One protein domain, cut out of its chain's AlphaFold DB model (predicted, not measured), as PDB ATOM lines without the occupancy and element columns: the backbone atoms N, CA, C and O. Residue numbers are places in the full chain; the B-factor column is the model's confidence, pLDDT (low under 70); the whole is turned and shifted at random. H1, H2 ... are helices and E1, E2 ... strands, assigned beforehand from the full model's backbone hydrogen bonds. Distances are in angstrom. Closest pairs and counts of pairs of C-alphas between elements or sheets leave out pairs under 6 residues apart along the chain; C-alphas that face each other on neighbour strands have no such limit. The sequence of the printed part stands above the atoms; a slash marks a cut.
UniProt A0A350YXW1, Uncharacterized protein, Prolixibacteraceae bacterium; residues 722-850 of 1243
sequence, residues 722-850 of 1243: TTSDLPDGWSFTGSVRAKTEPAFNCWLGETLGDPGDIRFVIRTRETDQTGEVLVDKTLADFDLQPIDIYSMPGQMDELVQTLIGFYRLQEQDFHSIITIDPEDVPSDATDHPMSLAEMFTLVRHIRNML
ATOM      1  N   THR A 722     -18.059 -63.899  14.252       89.12
ATOM      2  CA  THR A 722     -18.646 -63.603  12.945       89.12
ATOM      3  C   THR A 722     -19.684 -62.490  13.065       89.12
ATOM      4  O   THR A 722     -20.130 -62.159  14.157       89.12
ATOM      5  N   THR A 723     -20.103 -61.909  11.942       85.88
ATOM      6  CA  THR A 723     -21.044 -60.771  11.918       85.88
ATOM      7  C   THR A 723     -22.449 -61.092  12.446       85.88
ATOM      8  O   THR A 723     -23.260 -60.182  12.601       85.88
ATOM      9  N   SER A 724     -22.765 -62.371  12.678       87.00
ATOM     10  CA  SER A 724     -24.035 -62.837  13.257       87.00
ATOM     11  C   SER A 724     -23.952 -63.133  14.755       87.00
ATOM     12  O   SER A 724     -24.989 -63.357  15.371       87.00
ATOM     13  N   ASP A 725     -22.748 -63.157  15.331       91.19
ATOM     14  CA  ASP A 725     -22.569 -63.403  16.758       91.19
ATOM     15  C   ASP A 725     -22.901 -62.141  17.563       91.19
ATOM     16  O   ASP A 725     -22.451 -61.041  17.233       91.19
ATOM     17  N   LEU A 726     -23.669 -62.319  18.637       91.19
ATOM     18  CA  LEU A 726     -24.037 -61.272  19.587       91.19
ATOM     19  C   LEU A 726     -23.524 -61.636  20.988       91.19
ATOM     20  O   LEU A 726     -23.312 -62.822  21.258       91.19
ATOM     21  N   PRO A 727     -23.320 -60.644  21.871       92.06
ATOM     22  CA  PRO A 727     -23.068 -60.908  23.278       92.06
ATOM     23  C   PRO A 727     -24.309 -61.508  23.949       92.06
ATOM     24  O   PRO A 727     -25.441 -61.173  23.591       92.06
ATOM     25  N   ASP A 728     -24.099 -62.364  24.946       86.56
ATOM     26  CA  ASP A 728     -25.190 -62.942  25.737       86.56
ATOM     27  C   ASP A 728     -25.976 -61.822  26.450       86.56
ATOM     28  O   ASP A 728     -25.385 -60.885  26.976       86.56
ATOM     29  N   GLY A 729     -27.312 -61.871  26.410       86.44
ATOM     30  CA  GLY A 729     -28.196 -60.817  26.945       86.44
ATOM     31  C   GLY A 729     -28.449 -59.628  26.000       86.44
ATOM     32  O   GLY A 729     -29.466 -58.952  26.125       86.44
ATOM     33  N   TRP A 730     -27.608 -59.409  24.982       92.81
ATOM     34  CA  TRP A 730     -27.702 -58.265  24.062       92.81
ATOM     35  C   TRP A 730     -28.294 -58.664  22.696       92.81
ATOM     36  O   TRP A 730     -27.572 -58.900  21.724       92.81
ATOM     37  N   SER A 731     -29.626 -58.726  22.583       90.25
ATOM     38  CA  SER A 731     -30.318 -59.308  21.413       90.25
ATOM     39  C   SER A 731     -30.450 -58.415  20.169       90.25
ATOM     40  O   SER A 731     -30.880 -58.894  19.116       90.25
ATOM     41  N   PHE A 732     -30.120 -57.123  20.245       91.25
ATOM     42  CA  PHE A 732     -30.358 -56.188  19.141       91.25
ATOM     43  C   PHE A 732     -29.421 -56.419  17.939       91.25
ATOM     44  O   PHE A 732     -28.203 -56.352  18.059       91.25
ATOM     45  N   THR A 733     -29.967 -56.622  16.736       90.25
ATOM     46  CA  THR A 733     -29.173 -56.942  15.526       90.25
ATOM     47  C   THR A 733     -28.973 -55.764  14.570       90.25
ATOM     48  O   THR A 733     -28.328 -55.921  13.527       90.25
ATOM     49  N   GLY A 734     -29.542 -54.589  14.856       85.56
ATOM     50  CA  GLY A 734     -29.534 -53.456  13.923       85.56
ATOM     51  C   GLY A 734     -28.228 -52.654  13.898       85.56
ATOM     52  O   GLY A 734     -27.989 -51.933  12.931       85.56
ATOM     53  N   SER A 735     -27.347 -52.821  14.892       91.44
ATOM     54  CA  SER A 735     -26.092 -52.066  14.989       91.44
ATOM     55  C   SER A 735     -25.078 -52.461  13.909       91.44
ATOM     56  O   SER A 735     -24.586 -53.593  13.852       91.44
ATOM     57  N   VAL A 736     -24.726 -51.507  13.042       92.44
ATOM     58  CA  VAL A 736     -23.725 -51.712  11.979       92.44
ATOM     59  C   VAL A 736     -22.309 -51.778  12.566       92.44
ATOM     60  O   VAL A 736     -21.480 -52.556  12.084       92.44
ATOM     61  N   ARG A 737     -22.037 -51.031  13.647       91.56
ATOM     62  CA  ARG A 737     -20.771 -51.111  14.398       91.56
ATOM     63  C   ARG A 737     -20.543 -52.513  14.961       91.56
ATOM     64  O   ARG A 737     -19.472 -53.073  14.737       91.56
ATOM     65  N   ALA A 738     -21.561 -53.112  15.586       92.94
ATOM     66  CA  ALA A 738     -21.480 -54.472  16.126       92.94
ATOM     67  C   ALA A 738     -21.216 -55.525  15.038       92.94
ATOM     68  O   ALA A 738     -20.392 -56.416  15.220       92.94
ATOM     69  N   LYS A 739     -21.844 -55.385  13.861       92.25
ATOM     70  CA  LYS A 739     -21.584 -56.271  12.711       92.25
ATOM     71  C   LYS A 739     -20.183 -56.108  12.131       92.25
ATOM     72  O   LYS A 739     -19.633 -57.069  11.600       92.25
ATOM     73  N   THR A 740     -19.625 -54.901  12.182       93.50
ATOM     74  CA  THR A 740     -18.286 -54.630  11.644       93.50
ATOM     75  C   THR A 740     -17.205 -55.187  12.567       93.50
ATOM     76  O   THR A 740     -16.243 -55.788  12.085       93.50
ATOM     77  N   GLU A 741     -17.384 -55.050  13.883       93.94
ATOM     78  CA  GLU A 741     -16.470 -55.598  14.883       93.94
ATOM     79  C   GLU A 741     -17.202 -56.454  15.938       93.94
ATOM     80  O   GLU A 741     -17.529 -55.978  17.029       93.94
ATOM     81  N   PRO A 742     -17.456 -57.741  15.632       93.56
ATOM     82  CA  PRO A 742     -18.212 -58.620  16.518       93.56
ATOM     83  C   PRO A 742     -17.381 -59.176  17.683       93.56
ATOM     84  O   PRO A 742     -17.944 -59.448  18.743       93.56
ATOM     85  N   ALA A 743     -16.061 -59.352  17.529       93.19
ATOM     86  CA  ALA A 743     -15.227 -59.959  18.572       93.19
ATOM     87  C   ALA A 743     -15.084 -59.019  19.771       93.19
ATOM     88  O   ALA A 743     -15.347 -59.419  20.907       93.19
ATOM     89  N   PHE A 744     -14.751 -57.753  19.514       93.12
ATOM     90  CA  PHE A 744     -14.704 -56.738  20.562       93.12
ATOM     91  C   PHE A 744     -16.095 -56.429  21.139       93.12
ATOM     92  O   PHE A 744     -16.209 -56.257  22.347       93.12
ATOM     93  N   ASN A 745     -17.159 -56.422  20.323       94.44
ATOM     94  CA  ASN A 745     -18.526 -56.219  20.821       94.44
ATOM     95  C   ASN A 745     -18.965 -57.324  21.797       94.44
ATOM     96  O   ASN A 745     -19.503 -57.015  22.856       94.44
ATOM     97  N   CYS A 746     -18.696 -58.596  21.473       92.75
ATOM     98  CA  CYS A 746     -18.992 -59.713  22.374       92.75
ATOM     99  C   CYS A 746     -18.211 -59.597  23.687       92.75
ATOM    100  O   CYS A 746     -18.804 -59.730  24.751       92.75
ATOM    101  N   TRP A 747     -16.911 -59.290  23.620       92.00
ATOM    102  CA  TRP A 747     -16.094 -59.107  24.822       92.00
ATOM    103  C   TRP A 747     -16.563 -57.929  25.680       92.00
ATOM    104  O   TRP A 747     -16.607 -58.049  26.901       92.00
ATOM    105  N   LEU A 748     -16.960 -56.809  25.066       91.88
ATOM    106  CA  LEU A 748     -17.566 -55.692  25.792       91.88
ATOM    107  C   LEU A 748     -18.868 -56.117  26.482       91.88
ATOM    108  O   LEU A 748     -19.074 -55.736  27.624       91.88
ATOM    109  N   GLY A 749     -19.721 -56.916  25.835       91.56
ATOM    110  CA  GLY A 749     -20.949 -57.421  26.458       91.56
ATOM    111  C   GLY A 749     -20.678 -58.360  27.634       91.56
ATOM    112  O   GLY A 749     -21.233 -58.154  28.705       91.56
ATOM    113  N   GLU A 750     -19.746 -59.308  27.481       89.25
ATOM    114  CA  GLU A 750     -19.270 -60.164  28.585       89.25
ATOM    115  C   GLU A 750     -18.712 -59.327  29.749       89.25
ATOM    116  O   GLU A 750     -18.880 -59.674  30.914       89.25
ATOM    117  N   THR A 751     -18.065 -58.206  29.426       88.81
ATOM    118  CA  THR A 751     -17.433 -57.307  30.393       88.81
ATOM    119  C   THR A 751     -18.413 -56.360  31.091       88.81
ATOM    120  O   THR A 751     -18.143 -55.951  32.216       88.81
ATOM    121  N   LEU A 752     -19.502 -55.960  30.431       89.38
ATOM    122  CA  LEU A 752     -20.533 -55.084  31.001       89.38
ATOM    123  C   LEU A 752     -21.618 -55.864  31.757       89.38
ATOM    124  O   LEU A 752     -22.277 -55.278  32.608       89.38
ATOM    125  N   GLY A 753     -21.779 -57.157  31.467       88.69
ATOM    126  CA  GLY A 753     -22.816 -58.004  32.051       88.69
ATOM    127  C   GLY A 753     -24.140 -57.966  31.282       88.69
ATOM    128  O   GLY A 753     -24.217 -57.481  30.144       88.69
ATOM    129  N   ASP A 754     -25.183 -58.517  31.906       89.69
ATOM    130  CA  ASP A 754     -26.536 -58.534  31.350       89.69
ATOM    131  C   ASP A 754     -27.111 -57.100  31.332       89.69
ATOM    132  O   ASP A 754     -27.131 -56.428  32.369       89.69
ATOM    133  N   PRO A 755     -27.600 -56.592  30.183       91.88
ATOM    134  CA  PRO A 755     -28.184 -55.254  30.112       91.88
ATOM    135  C   PRO A 755     -29.449 -55.085  30.976       91.88
ATOM    136  O   PRO A 755     -29.857 -53.951  31.231       91.88
ATOM    137  N   GLY A 756     -30.071 -56.172  31.447       90.00
ATOM    138  CA  GLY A 756     -31.174 -56.147  32.415       90.00
ATOM    139  C   GLY A 756     -30.759 -55.779  33.849       90.00
ATOM    140  O   GLY A 756     -31.590 -55.296  34.629       90.00
ATOM    141  N   ASP A 757     -29.479 -55.951  34.192       88.88
ATOM    142  CA  ASP A 757     -28.923 -55.598  35.506       88.88
ATOM    143  C   ASP A 757     -28.479 -54.129  35.581       88.88
ATOM    144  O   ASP A 757     -28.255 -53.594  36.671       88.88
ATOM    145  N   ILE A 758     -28.420 -53.450  34.430       91.38
ATOM    146  CA  ILE A 758     -28.153 -52.015  34.325       91.38
ATOM    147  C   ILE A 758     -29.489 -51.270  34.360       91.38
ATOM    148  O   ILE A 758     -30.245 -51.271  33.381       91.38
ATOM    149  N   ARG A 759     -29.796 -50.637  35.497       91.56
ATOM    150  CA  ARG A 759     -31.113 -50.036  35.775       91.56
ATOM    151  C   ARG A 759     -31.025 -48.534  35.985       91.56
ATOM    152  O   ARG A 759     -30.035 -48.029  36.503       91.56
ATOM    153  N   PHE A 760     -32.086 -47.829  35.610       92.31
ATOM    154  CA  PHE A 760     -32.216 -46.389  35.822       92.31
ATOM    155  C   PHE A 760     -33.683 -45.960  35.841       92.31
ATOM    156  O   PHE A 760     -34.572 -46.690  35.397       92.31
ATOM    157  N   VAL A 761     -33.935 -44.755  36.352       91.94
ATOM    158  CA  VAL A 761     -35.283 -44.184  36.461       91.94
ATOM    159  C   VAL A 761     -35.445 -43.028  35.479       91.94
ATOM    160  O   VAL A 761     -34.662 -42.077  35.473       91.94
ATOM    161  N   ILE A 762     -36.496 -43.086  34.664       91.19
ATOM    162  CA  ILE A 762     -36.905 -41.984  33.791       91.19
ATOM    163  C   ILE A 762     -37.934 -41.131  34.530       91.19
ATOM    164  O   ILE A 762     -38.946 -41.642  35.010       91.19
ATOM    165  N   ARG A 763     -37.693 -39.818  34.594       90.06
ATOM    166  CA  ARG A 763     -38.635 -38.842  35.150       90.06
ATOM    167  C   ARG A 763     -39.324 -38.099  34.025       90.06
ATOM    168  O   ARG A 763     -38.668 -37.407  33.247       90.06
ATOM    169  N   THR A 764     -40.643 -38.214  33.949       85.75
ATOM    170  CA  THR A 764     -41.450 -37.499  32.956       85.75
ATOM    171  C   THR A 764     -42.341 -36.469  33.636       85.75
ATOM    172  O   THR A 764     -43.047 -36.788  34.597       85.75
ATOM    173  N   ARG A 765     -42.338 -35.240  33.115       82.94
ATOM    174  CA  ARG A 765     -43.196 -34.137  33.560       82.94
ATOM    175  C   ARG A 765     -43.883 -33.491  32.361       82.94
ATOM    176  O   ARG A 765     -43.211 -32.988  31.459       82.94
ATOM    177  N   GLU A 766     -45.213 -33.461  32.362       75.12
ATOM    178  CA  GLU A 766     -45.982 -32.686  31.381       75.12
ATOM    179  C   GLU A 766     -45.793 -31.179  31.603       75.12
ATOM    180  O   GLU A 766     -45.681 -30.713  32.736       75.12
ATOM    181  N   THR A 767     -45.785 -30.401  30.521       65.19
ATOM    182  CA  THR A 767     -45.501 -28.954  30.523       65.19
ATOM    183  C   THR A 767     -46.467 -28.134  31.390       65.19
ATOM    184  O   THR A 767     -46.084 -27.069  31.873       65.19
ATOM    185  N   ASP A 768     -47.671 -28.661  31.645       62.31
ATOM    186  CA  ASP A 768     -48.760 -28.000  32.377       62.31
ATOM    187  C   ASP A 768     -49.007 -28.574  33.793       62.31
ATOM    188  O   ASP A 768     -49.917 -28.120  34.494       62.31
ATOM    189  N   GLN A 769     -48.217 -29.561  34.249       61.50
ATOM    190  CA  GLN A 769     -48.408 -30.239  35.543       61.50
ATOM    191  C   GLN A 769     -47.181 -30.139  36.466       61.50
ATOM    192  O   GLN A 769     -46.033 -30.113  36.028       61.50
ATOM    193  N   THR A 770     -47.415 -30.109  37.784       61.94
ATOM    194  CA  THR A 770     -46.358 -30.073  38.816       61.94
ATOM    195  C   THR A 770     -45.911 -31.452  39.314       61.94
ATOM    196  O   THR A 770     -44.926 -31.522  40.045       61.94
ATOM    197  N   GLY A 771     -46.609 -32.536  38.957       70.81
ATOM    198  CA  GLY A 771     -46.261 -33.902  39.364       70.81
ATOM    199  C   GLY A 771     -45.278 -34.571  38.401       70.81
ATOM    200  O   GLY A 771     -45.463 -34.495  37.189       70.81
ATOM    201  N   GLU A 772     -44.254 -35.237  38.938       80.81
ATOM    202  CA  GLU A 772     -43.342 -36.099  38.174       80.81
ATOM    203  C   GLU A 772     -43.829 -37.552  38.217       80.81
ATOM    204  O   GLU A 772     -44.204 -38.058  39.278       80.81
ATOM    205  N   VAL A 773     -43.807 -38.226  37.067       85.38
ATOM    206  CA  VAL A 773     -44.019 -39.676  36.962       85.38
ATOM    207  C   VAL A 773     -42.654 -40.345  36.834       85.38
ATOM    208  O   VAL A 773     -41.841 -39.937  36.004       85.38
ATOM    209  N   LEU A 774     -42.403 -41.347  37.679       88.62
ATOM    210  CA  LEU A 774     -41.178 -42.146  37.685       88.62
ATOM    211  C   LEU A 774     -41.446 -43.470  36.970       88.62
ATOM    212  O   LEU A 774     -42.407 -44.163  37.307       88.62
ATOM    213  N   VAL A 775     -40.611 -43.803  35.987       89.44
ATOM    214  CA  VAL A 775     -40.696 -45.048  35.219       89.44
ATOM    215  C   VAL A 775     -39.372 -45.788  35.330       89.44
ATOM    216  O   VAL A 775     -38.338 -45.283  34.891       89.44
ATOM    217  N   ASP A 776     -39.415 -46.992  35.891       90.44
ATOM    218  CA  ASP A 776     -38.245 -47.861  35.993       90.44
ATOM    219  C   ASP A 776     -37.963 -48.503  34.631       90.44
ATOM    220  O   ASP A 776     -38.866 -49.048  33.985       90.44
ATOM    221  N   LYS A 777     -36.710 -48.427  34.184       91.94
ATOM    222  CA  LYS A 777     -36.249 -49.010  32.921       91.94
ATOM    223  C   LYS A 777     -34.906 -49.708  33.101       91.94
ATOM    224  O   LYS A 777     -34.136 -49.419  34.020       91.94
ATOM    225  N   THR A 778     -34.630 -50.626  32.188       92.38
ATOM    226  CA  THR A 778     -33.345 -51.312  32.053       92.38
ATOM    227  C   THR A 778     -32.711 -50.962  30.718       92.38
ATOM    228  O   THR A 778     -33.390 -50.515  29.792       92.38
ATOM    229  N   LEU A 779     -31.408 -51.187  30.579       91.69
ATOM    230  CA  LEU A 779     -30.745 -50.980  29.295       91.69
ATOM    231  C   LEU A 779     -31.220 -51.984  28.227       91.69
ATOM    232  O   LEU A 779     -31.190 -51.661  27.042       91.69
ATOM    233  N   ALA A 780     -31.721 -53.154  28.641       91.94
ATOM    234  CA  ALA A 780     -32.305 -54.166  27.757       91.94
ATOM    235  C   ALA A 780     -33.599 -53.704  27.056       91.94
ATOM    236  O   ALA A 780     -33.952 -54.248  26.010       91.94
ATOM    237  N   ASP A 781     -34.284 -52.685  27.590       91.75
ATOM    238  CA  ASP A 781     -35.478 -52.086  26.968       91.75
ATOM    239  C   ASP A 781     -35.142 -51.214  25.740       91.75
ATOM    240  O   ASP A 781     -36.041 -50.714  25.054       91.75
ATOM    241  N   PHE A 782     -33.850 -51.009  25.462       91.25
ATOM    242  CA  PHE A 782     -33.347 -50.153  24.396       91.25
ATOM    243  C   PHE A 782     -32.535 -50.959  23.381       91.25
ATOM    244  O   PHE A 782     -31.717 -51.807  23.727       91.25
ATOM    245  N   ASP A 783     -32.725 -50.637  22.103       91.19
ATOM    246  CA  ASP A 783     -32.082 -51.294  20.963       91.19
ATOM    247  C   ASP A 783     -30.597 -50.884  20.810       91.19
ATOM    248  O   ASP A 783     -30.176 -50.314  19.806       91.19
ATOM    249  N   LEU A 784     -29.769 -51.144  21.824       91.38
ATOM    250  CA  LEU A 784     -28.344 -50.804  21.845       91.38
ATOM    251  C   LEU A 784     -27.463 -52.058  21.880       91.38
ATOM    252  O   LEU A 784     -27.866 -53.112  22.357       91.38
ATOM    253  N   GLN A 785     -26.235 -51.936  21.373       93.19
ATOM    254  CA  GLN A 785     -25.165 -52.921  21.564       93.19
ATOM    255  C   GLN A 785     -24.014 -52.315  22.391       93.19
ATOM    256  O   GLN A 785     -23.824 -51.092  22.368       93.19
ATOM    257  N   PRO A 786     -23.183 -53.130  23.073       93.25
ATOM    258  CA  PRO A 786     -22.082 -52.638  23.909       93.25
ATOM    259  C   PRO A 786     -21.125 -51.692  23.174       93.25
ATOM    260  O   PRO A 786     -20.711 -50.657  23.702       93.25
ATOM    261  N   ILE A 787     -20.796 -52.009  21.916       91.75
ATOM    262  CA  ILE A 787     -19.900 -51.186  21.097       91.75
ATOM    263  C   ILE A 787     -20.495 -49.815  20.753       91.75
ATOM    264  O   ILE A 787     -19.739 -48.865  20.521       91.75
ATOM    265  N   ASP A 788     -21.827 -49.689  20.733       90.69
ATOM    266  CA  ASP A 788     -22.495 -48.417  20.476       90.69
ATOM    267  C   ASP A 788     -22.265 -47.446  21.629       90.69
ATOM    268  O   ASP A 788     -21.906 -46.294  21.390       90.69
ATOM    269  N   ILE A 789     -22.365 -47.949  22.861       90.25
ATOM    270  CA  ILE A 789     -22.098 -47.208  24.098       90.25
ATOM    271  C   ILE A 789     -20.601 -46.904  24.211       90.25
ATOM    272  O   ILE A 789     -20.200 -45.762  24.441       90.25
ATOM    273  N   TYR A 790     -19.738 -47.898  23.967       90.00
ATOM    274  CA  TYR A 790     -18.284 -47.714  23.993       90.00
ATOM    275  C   TYR A 790     -17.807 -46.627  23.022       90.00
ATOM    276  O   TYR A 790     -16.863 -45.908  23.336       90.00
ATOM    277  N   SER A 791     -18.469 -46.456  21.880       86.19
ATOM    278  CA  SER A 791     -18.030 -45.527  20.835       86.19
ATOM    279  C   SER A 791     -18.582 -44.097  20.977       86.19
ATOM    280  O   SER A 791     -18.249 -43.257  20.145       86.19
ATOM    281  N   MET A 792     -19.419 -43.797  21.982       85.88
ATOM    282  CA  MET A 792     -20.005 -42.458  22.196       85.88
ATOM    283  C   MET A 792     -18.964 -41.428  22.691       85.88
ATOM    284  O   MET A 792     -18.430 -41.589  23.800       85.88
ATOM    285  N   PRO A 793     -18.656 -40.370  21.914       67.06
ATOM    286  CA  PRO A 793     -17.657 -39.362  22.276       67.06
ATOM    287  C   PRO A 793     -18.121 -38.343  23.336       67.06
ATOM    288  O   PRO A 793     -17.272 -37.762  24.012       67.06
ATOM    289  N   GLY A 794     -19.427 -38.116  23.498       60.66
ATOM    290  CA  GLY A 794     -20.040 -37.066  24.324       60.66
ATOM    291  C   GLY A 794     -20.201 -37.381  25.816       60.66
ATOM    292  O   GLY A 794     -20.970 -36.706  26.493       60.66
ATOM    293  N   GLN A 795     -19.469 -38.369  26.342       70.62
ATOM    294  CA  GLN A 795     -19.553 -38.827  27.740       70.62
ATOM    295  C   GLN A 795     -20.964 -39.336  28.123       70.62
ATOM    296  O   GLN A 795     -21.670 -39.877  27.276       70.62
ATOM    297  N   MET A 796     -21.332 -39.230  29.405       83.19
ATOM    298  CA  MET A 796     -22.608 -39.684  29.982       83.19
ATOM    299  C   MET A 796     -23.822 -39.031  29.311       83.19
ATOM    300  O   MET A 796     -24.821 -39.695  29.037       83.19
ATOM    301  N   ASP A 797     -23.706 -37.734  29.018       85.75
ATOM    302  CA  ASP A 797     -24.808 -36.900  28.542       85.75
ATOM    303  C   ASP A 797     -25.335 -37.373  27.185       85.75
ATOM    304  O   ASP A 797     -26.543 -37.391  26.961       85.75
ATOM    305  N   GLU A 798     -24.449 -37.812  26.286       87.75
ATOM    306  CA  GLU A 798     -24.856 -38.331  24.978       87.75
ATOM    307  C   GLU A 798     -25.690 -39.614  25.102       87.75
ATOM    308  O   GLU A 798     -26.693 -39.747  24.398       87.75
ATOM    309  N   LEU A 799     -25.334 -40.540  26.003       89.19
ATOM    310  CA  LEU A 799     -26.155 -41.734  26.228       89.19
ATOM    311  C   LEU A 799     -27.481 -41.362  26.875       89.19
ATOM    312  O   LEU A 799     -28.505 -41.856  26.427       89.19
ATOM    313  N   VAL A 800     -27.485 -40.477  27.876       90.81
ATOM    314  CA  VAL A 800     -28.728 -40.018  28.512       90.81
ATOM    315  C   VAL A 800     -29.678 -39.433  27.469       90.81
ATOM    316  O   VAL A 800     -30.833 -39.846  27.391       90.81
ATOM    317  N   GLN A 801     -29.190 -38.538  26.606       88.31
ATOM    318  CA  GLN A 801     -30.002 -37.972  25.525       88.31
ATOM    319  C   GLN A 801     -30.428 -39.028  24.499       88.31
ATOM    320  O   GLN A 801     -31.545 -38.973  23.994       88.31
ATOM    321  N   THR A 802     -29.577 -40.017  24.221       89.88
ATOM    322  CA  THR A 802     -29.908 -41.139  23.332       89.88
ATOM    323  C   THR A 802     -31.033 -42.004  23.905       89.88
ATOM    324  O   THR A 802     -31.980 -42.318  23.185       89.88
ATOM    325  N   LEU A 803     -30.971 -42.345  25.194       91.31
ATOM    326  CA  LEU A 803     -32.004 -43.108  25.898       91.31
ATOM    327  C   LEU A 803     -33.321 -42.327  25.950       91.31
ATOM    328  O   LEU A 803     -34.373 -42.891  25.657       91.31
ATOM    329  N   ILE A 804     -33.266 -41.016  26.219       89.38
ATOM    330  CA  ILE A 804     -34.435 -40.131  26.117       89.38
ATOM    331  C   ILE A 804     -35.000 -40.168  24.691       89.38
ATOM    332  O   ILE A 804     -36.201 -40.350  24.520       89.38
ATOM    333  N   GLY A 805     -34.158 -40.040  23.663       87.00
ATOM    334  CA  GLY A 805     -34.575 -40.093  22.262       87.00
ATOM    335  C   GLY A 805     -35.288 -41.399  21.891       87.00
ATOM    336  O   GLY A 805     -36.331 -41.361  21.239       87.00
ATOM    337  N   PHE A 806     -34.777 -42.547  22.345       89.31
ATOM    338  CA  PHE A 806     -35.443 -43.839  22.155       89.31
ATOM    339  C   PHE A 806     -36.756 -43.948  22.926       89.31
ATOM    340  O   PHE A 806     -37.745 -44.413  22.365       89.31
ATOM    341  N   TYR A 807     -36.793 -43.484  24.175       89.12
ATOM    342  CA  TYR A 807     -38.014 -43.489  24.975       89.12
ATOM    343  C   TYR A 807     -39.117 -42.648  24.311       89.12
ATOM    344  O   TYR A 807     -40.259 -43.089  24.209       89.12
ATOM    345  N   ARG A 808     -38.764 -41.480  23.753       85.06
ATOM    346  CA  ARG A 808     -39.696 -40.650  22.968       85.06
ATOM    347  C   ARG A 808     -40.234 -41.373  21.737       85.06
ATOM    348  O   ARG A 808     -41.412 -41.233  21.424       85.06
ATOM    349  N   LEU A 809     -39.389 -42.136  21.042       84.56
ATOM    350  CA  LEU A 809     -39.800 -42.922  19.878       84.56
ATOM    351  C   LEU A 809     -40.756 -44.064  20.264       84.56
ATOM    352  O   LEU A 809     -41.734 -44.296  19.556       84.56
ATOM    353  N   GLN A 810     -40.490 -44.754  21.377       87.50
ATOM    354  CA  GLN A 810     -41.303 -45.873  21.869       87.50
ATOM    355  C   GLN A 810     -42.683 -45.418  22.369       87.50
ATOM    356  O   GLN A 810     -43.694 -45.991  21.972       87.50
ATOM    357  N   GLU A 811     -42.732 -44.366  23.193       84.88
ATOM    358  CA  GLU A 811     -43.969 -43.868  23.820       84.88
ATOM    359  C   GLU A 811     -44.714 -42.822  22.965       84.88
ATOM    360  O   GLU A 811     -45.799 -42.371  23.328       84.88
ATOM    361  N   GLN A 812     -44.142 -42.419  21.823       79.81
ATOM    362  CA  GLN A 812     -44.643 -41.341  20.953       79.81
ATOM    363  C   GLN A 812     -44.839 -39.991  21.676       79.81
ATOM    364  O   GLN A 812     -45.700 -39.187  21.310       79.81
ATOM    365  N   ASP A 813     -44.016 -39.718  22.694       77.00
ATOM    366  CA  ASP A 813     -44.077 -38.504  23.510       77.00
ATOM    367  C   ASP A 813     -42.988 -37.493  23.122       77.00
ATOM    368  O   ASP A 813     -41.819 -37.588  23.506       77.00
ATOM    369  N   PHE A 814     -43.394 -36.463  22.382       75.88
ATOM    370  CA  PHE A 814     -42.508 -35.399  21.901       75.88
ATOM    371  C   PHE A 814     -42.683 -34.060  22.628       75.88
ATOM    372  O   PHE A 814     -42.058 -33.080  22.230       75.88
ATOM    373  N   HIS A 815     -43.510 -34.003  23.676       73.12
ATOM    374  CA  HIS A 815     -43.884 -32.739  24.324       73.12
ATOM    375  C   HIS A 815     -43.466 -32.667  25.795       73.12
ATOM    376  O   HIS A 815     -43.181 -31.573  26.284       73.12
ATOM    377  N   SER A 816     -43.403 -33.796  26.506       78.19
ATOM    378  CA  SER A 816     -43.034 -33.799  27.923       78.19
ATOM    379  C   SER A 816     -41.561 -33.443  28.156       78.19
ATOM    380  O   SER A 816     -40.691 -33.640  27.297       78.19
ATOM    381  N   ILE A 817     -41.259 -32.937  29.354       82.50
ATOM    382  CA  ILE A 817     -39.889 -32.789  29.845       82.50
ATOM    383  C   ILE A 817     -39.477 -34.130  30.447       82.50
ATOM    384  O   ILE A 817     -40.089 -34.589  31.410       82.50
ATOM    385  N   ILE A 818     -38.437 -34.733  29.874       86.75
ATOM    386  CA  ILE A 818     -37.906 -36.032  30.285       86.75
ATOM    387  C   ILE A 818     -36.488 -35.826  30.798       86.75
ATOM    388  O   ILE A 818     -35.666 -35.221  30.105       86.75
ATOM    389  N   THR A 819     -36.202 -36.320  31.996       88.50
ATOM    390  CA  THR A 819     -34.860 -36.303  32.583       88.50
ATOM    391  C   THR A 819     -34.493 -37.683  33.114       88.50
ATOM    392  O   THR A 819     -35.346 -38.444  33.571       88.50
ATOM    393  N   ILE A 820     -33.205 -38.007  33.037       91.12
ATOM    394  CA  ILE A 820     -32.613 -39.208  33.626       91.12
ATOM    395  C   ILE A 820     -31.449 -38.717  34.476       91.12
ATOM    396  O   ILE A 820     -30.598 -37.983  33.970       91.12
ATOM    397  N   ASP A 821     -31.438 -39.088  35.752       90.50
ATOM    398  CA  ASP A 821     -30.259 -38.921  36.595       90.50
ATOM    399  C   ASP A 821     -29.425 -40.210  36.487       90.50
ATOM    400  O   ASP A 821     -29.948 -41.283  36.794       90.50
ATOM    401  N   PRO A 822     -28.172 -40.154  36.003       89.69
ATOM    402  CA  PRO A 822     -27.350 -41.345  35.799       89.69
ATOM    403  C   PRO A 822     -27.027 -42.138  37.070       89.69
ATOM    404  O   PRO A 822     -26.641 -43.303  36.951       89.69
ATOM    405  N   GLU A 823     -27.121 -41.520  38.251       90.38
ATOM    406  CA  GLU A 823     -26.824 -42.158  39.543       90.38
ATOM    407  C   GLU A 823     -28.056 -42.837  40.166       90.38
ATOM    408  O   GLU A 823     -27.915 -43.684  41.049       90.38
ATOM    409  N   ASP A 824     -29.263 -42.500  39.703       88.81
ATOM    410  CA  ASP A 824     -30.495 -43.018  40.287       88.81
ATOM    411  C   ASP A 824     -30.832 -44.428  39.799       88.81
ATOM    412  O   ASP A 824     -30.969 -44.693  38.602       88.81
ATOM    413  N   VAL A 825     -31.085 -45.312  40.761       85.75
ATOM    414  CA  VAL A 825     -31.584 -46.675  40.556       85.75
ATOM    415  C   VAL A 825     -32.939 -46.864  41.257       85.75
ATOM    416  O   VAL A 825     -33.222 -46.166  42.239       85.75
ATOM    417  N   PRO A 826     -33.796 -47.797  40.796       82.56
ATOM    418  CA  PRO A 826     -35.082 -48.076  41.434       82.56
ATOM    419  C   PRO A 826     -34.948 -48.416  42.928       82.56
ATOM    420  O   PRO A 826     -34.111 -49.224  43.334       82.56
ATOM    421  N   SER A 827     -35.780 -47.787  43.765       70.50
ATOM    422  CA  SER A 827     -35.685 -47.866  45.237       70.50
ATOM    423  C   SER A 827     -36.008 -49.241  45.843       70.50
ATOM    424  O   SER A 827     -35.754 -49.471  47.024       70.50
ATOM    425  N   ASP A 828     -36.590 -50.145  45.057       70.81
ATOM    426  CA  ASP A 828     -36.960 -51.511  45.431       70.81
ATOM    427  C   ASP A 828     -35.842 -52.539  45.165       70.81
ATOM    428  O   ASP A 828     -35.996 -53.719  45.487       70.81
ATOM    429  N   ALA A 829     -34.704 -52.108  44.615       64.31
ATOM    430  CA  ALA A 829     -33.619 -52.997  44.234       64.31
ATOM    431  C   ALA A 829     -32.795 -53.488  45.445       64.31
ATOM    432  O   ALA A 829     -31.997 -52.756  46.031       64.31
ATOM    433  N   THR A 830     -32.972 -54.762  45.809       61.25
ATOM    434  CA  THR A 830     -32.270 -55.424  46.930       61.25
ATOM    435  C   THR A 830     -30.847 -55.882  46.616       61.25
ATOM    436  O   THR A 830     -30.079 -56.097  47.552       61.25
ATOM    437  N   ASP A 831     -30.494 -55.982  45.332       66.62
ATOM    438  CA  ASP A 831     -29.264 -56.636  44.855       66.62
ATOM    439  C   ASP A 831     -28.229 -55.661  44.251       66.62
ATOM    440  O   ASP A 831     -27.363 -56.079  43.498       66.62
ATOM    441  N   HIS A 832     -28.301 -54.364  44.587       74.06
ATOM    442  CA  HIS A 832     -27.381 -53.312  44.107       74.06
ATOM    443  C   HIS A 832     -27.134 -53.348  42.576       74.06
ATOM    444  O   HIS A 832     -26.018 -53.620  42.133       74.06
ATOM    445  N   PRO A 833     -28.171 -53.080  41.756       84.00
ATOM    446  CA  PRO A 833     -28.044 -53.048  40.300       84.00
ATOM    447  C   PRO A 833     -27.075 -51.947  39.859       84.00
ATOM    448  O   PRO A 833     -26.956 -50.916  40.526       84.00
ATOM    449  N   MET A 834     -26.423 -52.150  38.716       89.62
ATOM    450  CA  MET A 834     -25.464 -51.191  38.172       89.62
ATOM    451  C   MET A 834     -26.203 -49.958  37.641       89.62
ATOM    452  O   MET A 834     -27.080 -50.065  36.781       89.62
ATOM    453  N   SER A 835     -25.838 -48.776  38.131       91.62
ATOM    454  CA  SER A 835     -26.341 -47.505  37.596       91.62
ATOM    455  C   SER A 835     -25.711 -47.176  36.236       91.62
ATOM    456  O   SER A 835     -24.639 -47.679  35.874       91.62
ATOM    457  N   LEU A 836     -26.325 -46.255  35.482       91.38
ATOM    458  CA  LEU A 836     -25.715 -45.735  34.250       91.38
ATOM    459  C   LEU A 836     -24.354 -45.080  34.538       91.38
ATOM    460  O   LEU A 836     -23.423 -45.222  33.739       91.38
ATOM    461  N   ALA A 837     -24.219 -44.411  35.689       90.75
ATOM    462  CA  ALA A 837     -22.989 -43.759  36.117       90.75
ATOM    463  C   ALA A 837     -21.818 -44.738  36.310       90.75
ATOM    464  O   ALA A 837     -20.686 -44.492  35.864       90.75
ATOM    465  N   GLU A 838     -22.096 -45.871  36.949       90.94
ATOM    466  CA  GLU A 838     -21.119 -46.927  37.207       90.94
ATOM    467  C   GLU A 838     -20.735 -47.651  35.918       90.94
ATOM    468  O   GLU A 838     -19.542 -47.764  35.618       90.94
ATOM    469  N   MET A 839     -21.713 -48.031  35.090       91.06
ATOM    470  CA  MET A 839     -21.455 -48.645  33.782       91.06
ATOM    471  C   MET A 839     -20.534 -47.761  32.928       91.06
ATOM    472  O   MET A 839     -19.539 -48.223  32.364       91.06
ATOM    473  N   PHE A 840     -20.802 -46.458  32.856       89.50
ATOM    474  CA  PHE A 840     -19.945 -45.544  32.105       89.50
ATOM    475  C   PHE A 840     -18.554 -45.376  32.693       89.50
ATOM    476  O   PHE A 840     -17.591 -45.169  31.949       89.50
ATOM    477  N   THR A 841     -18.427 -45.446  34.016       90.00
ATOM    478  CA  THR A 841     -17.121 -45.420  34.675       90.00
ATOM    479  C   THR A 841     -16.307 -46.657  34.294       90.00
ATOM    480  O   THR A 841     -15.125 -46.520  33.963       90.00
ATOM    481  N   LEU A 842     -16.947 -47.828  34.224       90.00
ATOM    482  CA  LEU A 842     -16.343 -49.065  33.733       90.00
ATOM    483  C   LEU A 842     -15.896 -48.922  32.266       90.00
ATOM    484  O   LEU A 842     -14.724 -49.139  31.949       90.00
ATOM    485  N   VAL A 843     -16.781 -48.436  31.385       90.69
ATOM    486  CA  VAL A 843     -16.466 -48.148  29.970       90.69
ATOM    487  C   VAL A 843     -15.313 -47.150  29.841       90.69
ATOM    488  O   VAL A 843     -14.445 -47.311  28.982       90.69
ATOM    489  N   ARG A 844     -15.253 -46.125  30.697       89.81
ATOM    490  CA  ARG A 844     -14.168 -45.135  30.706       89.81
ATOM    491  C   ARG A 844     -12.819 -45.776  31.028       89.81
ATOM    492  O   ARG A 844     -11.846 -45.465  30.345       89.81
ATOM    493  N   HIS A 845     -12.753 -46.672  32.013       91.62
ATOM    494  CA  HIS A 845     -11.521 -47.407  32.316       91.62
ATOM    495  C   HIS A 845     -11.082 -48.289  31.143       91.62
ATOM    496  O   HIS A 845      -9.903 -48.286  30.788       91.62
ATOM    497  N   ILE A 846     -12.026 -48.944  30.460       91.06
ATOM    498  CA  ILE A 846     -11.743 -49.718  29.242       91.06
ATOM    499  C   ILE A 846     -11.208 -48.807  28.125       91.06
ATOM    500  O   ILE A 846     -10.181 -49.112  27.524       91.06
ATOM    501  N   ARG A 847     -11.837 -47.652  27.868       90.06
ATOM    502  CA  ARG A 847     -11.363 -46.677  26.863       90.06
ATOM    503  C   ARG A 847      -9.947 -46.188  27.166       90.06
ATOM    504  O   ARG A 847      -9.109 -46.147  26.269       90.06
ATOM    505  N   ASN A 848      -9.668 -45.840  28.422       90.25
ATOM    506  CA  ASN A 848      -8.347 -45.367  28.829       90.25
ATOM    507  C   ASN A 848      -7.288 -46.468  28.693       90.25
ATOM    508  O   ASN A 848      -6.204 -46.201  28.170       90.25
ATOM    509  N   MET A 849      -7.616 -47.701  29.092       91.00
ATOM    510  CA  MET A 849      -6.761 -48.878  28.914       91.00
ATOM    511  C   MET A 849      -6.429 -49.113  27.434       91.00
ATOM    512  O   MET A 849      -5.299 -49.449  27.095       91.00
ATOM    513  N   LEU A 850      -7.396 -48.906  26.539       89.44
ATOM    514  CA  LEU A 850      -7.243 -49.165  25.109       89.44
ATOM    515  C   LEU A 850      -6.685 -47.985  24.304       89.44
ATOM    516  O   LEU A 850      -6.366 -48.175  23.131       89.44
TER     517      LEU A 850
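What this domain is: This is residues 722 to 850 of the 1243 residues of an uncharacterized protein of Prolixibacteraceae bacterium (UniProt A0A350YXW1). This is an elongated domain with a small three-stranded sheet towards one end, H4 packing slantwise over one face of it, and a cluster of three short helices, H1, H2 and H3, towards the other end. H5 begins beside the sheet and runs on past the cluster, near H2, H3 and H4. The printed part has 129 residues, with five named helices and three named strands in the order H1 H2 E1 E2 H3 H4 E3 H5; the class is mixed, helices and strands, and the antiparallel sheet has the order E2 E1 E3. The whole is compact, with a radius of gyration of the C-alphas of 15.3 A, and spans 50 by 31 by 24 A.

How they stand to each other: H1, residues 736 to 740, is close to but not clearly touching H2, residues 742 to 752; their closest C-alphas, of Ala 738 and Asn 745, are 5.8 A apart. E1, residues 759 to 765, is the inner strand and forms a hairpin with E2, residues 773 to 778, at 152 degrees, with N 762 and O 775 at 2.9 A, within hydrogen-bond range. H3, residues 786 to 790, touches H2, with the closest C-alphas, of Asn 745 and Ile 787, 5.2 A apart, and touches H1, with those of Ala 738 and Ile 787 6.2 A apart. H4, residues 795 to 811, is on the sheet at a height of 8.5 A, making two layers, helix on one face of a sheet. It lies over E3, residues 817 to 820, slantwise at 50 degrees on the local plane; their closest C-alphas, of Val 800 and Ile 820, are 6.5 A apart. E3 is antiparallel to E1 at 161 degrees, with N 763 and O 819 at 2.9 A. E2, H3, H4 and E3 form a split strand-helix-strand unit, two strands running the same way with E1 between them, and its crossover is right-handed. H5, residues 836 to 850, only grazes the sheet with residues 836 to 839. Every O i to N i+4 pair is within hydrogen-bond range in H1, H2, H3 and H5; in H4, 12 of 13 are.

Where its parts are: H1 begins at C-alpha 736 (-23.725, -51.712, 11.979). H2 is 15.1 A long, E1 20.1 A, E2 16.5 A and H4 25.2 A. H5, 20.9 A long, ends at C-alpha 850 (-7.243, -49.165, 25.109).

The domain as a whole: The two C-alphas farthest apart, of Thr 722 and Thr 770, are 50.6 A apart. The printed part has no cut. The link from E3 to H5, 15 residues, is long. The mean pLDDT of the printed part is 86.5; residues 767 to 770, 793 to 794 and 829 to 831 are under 70.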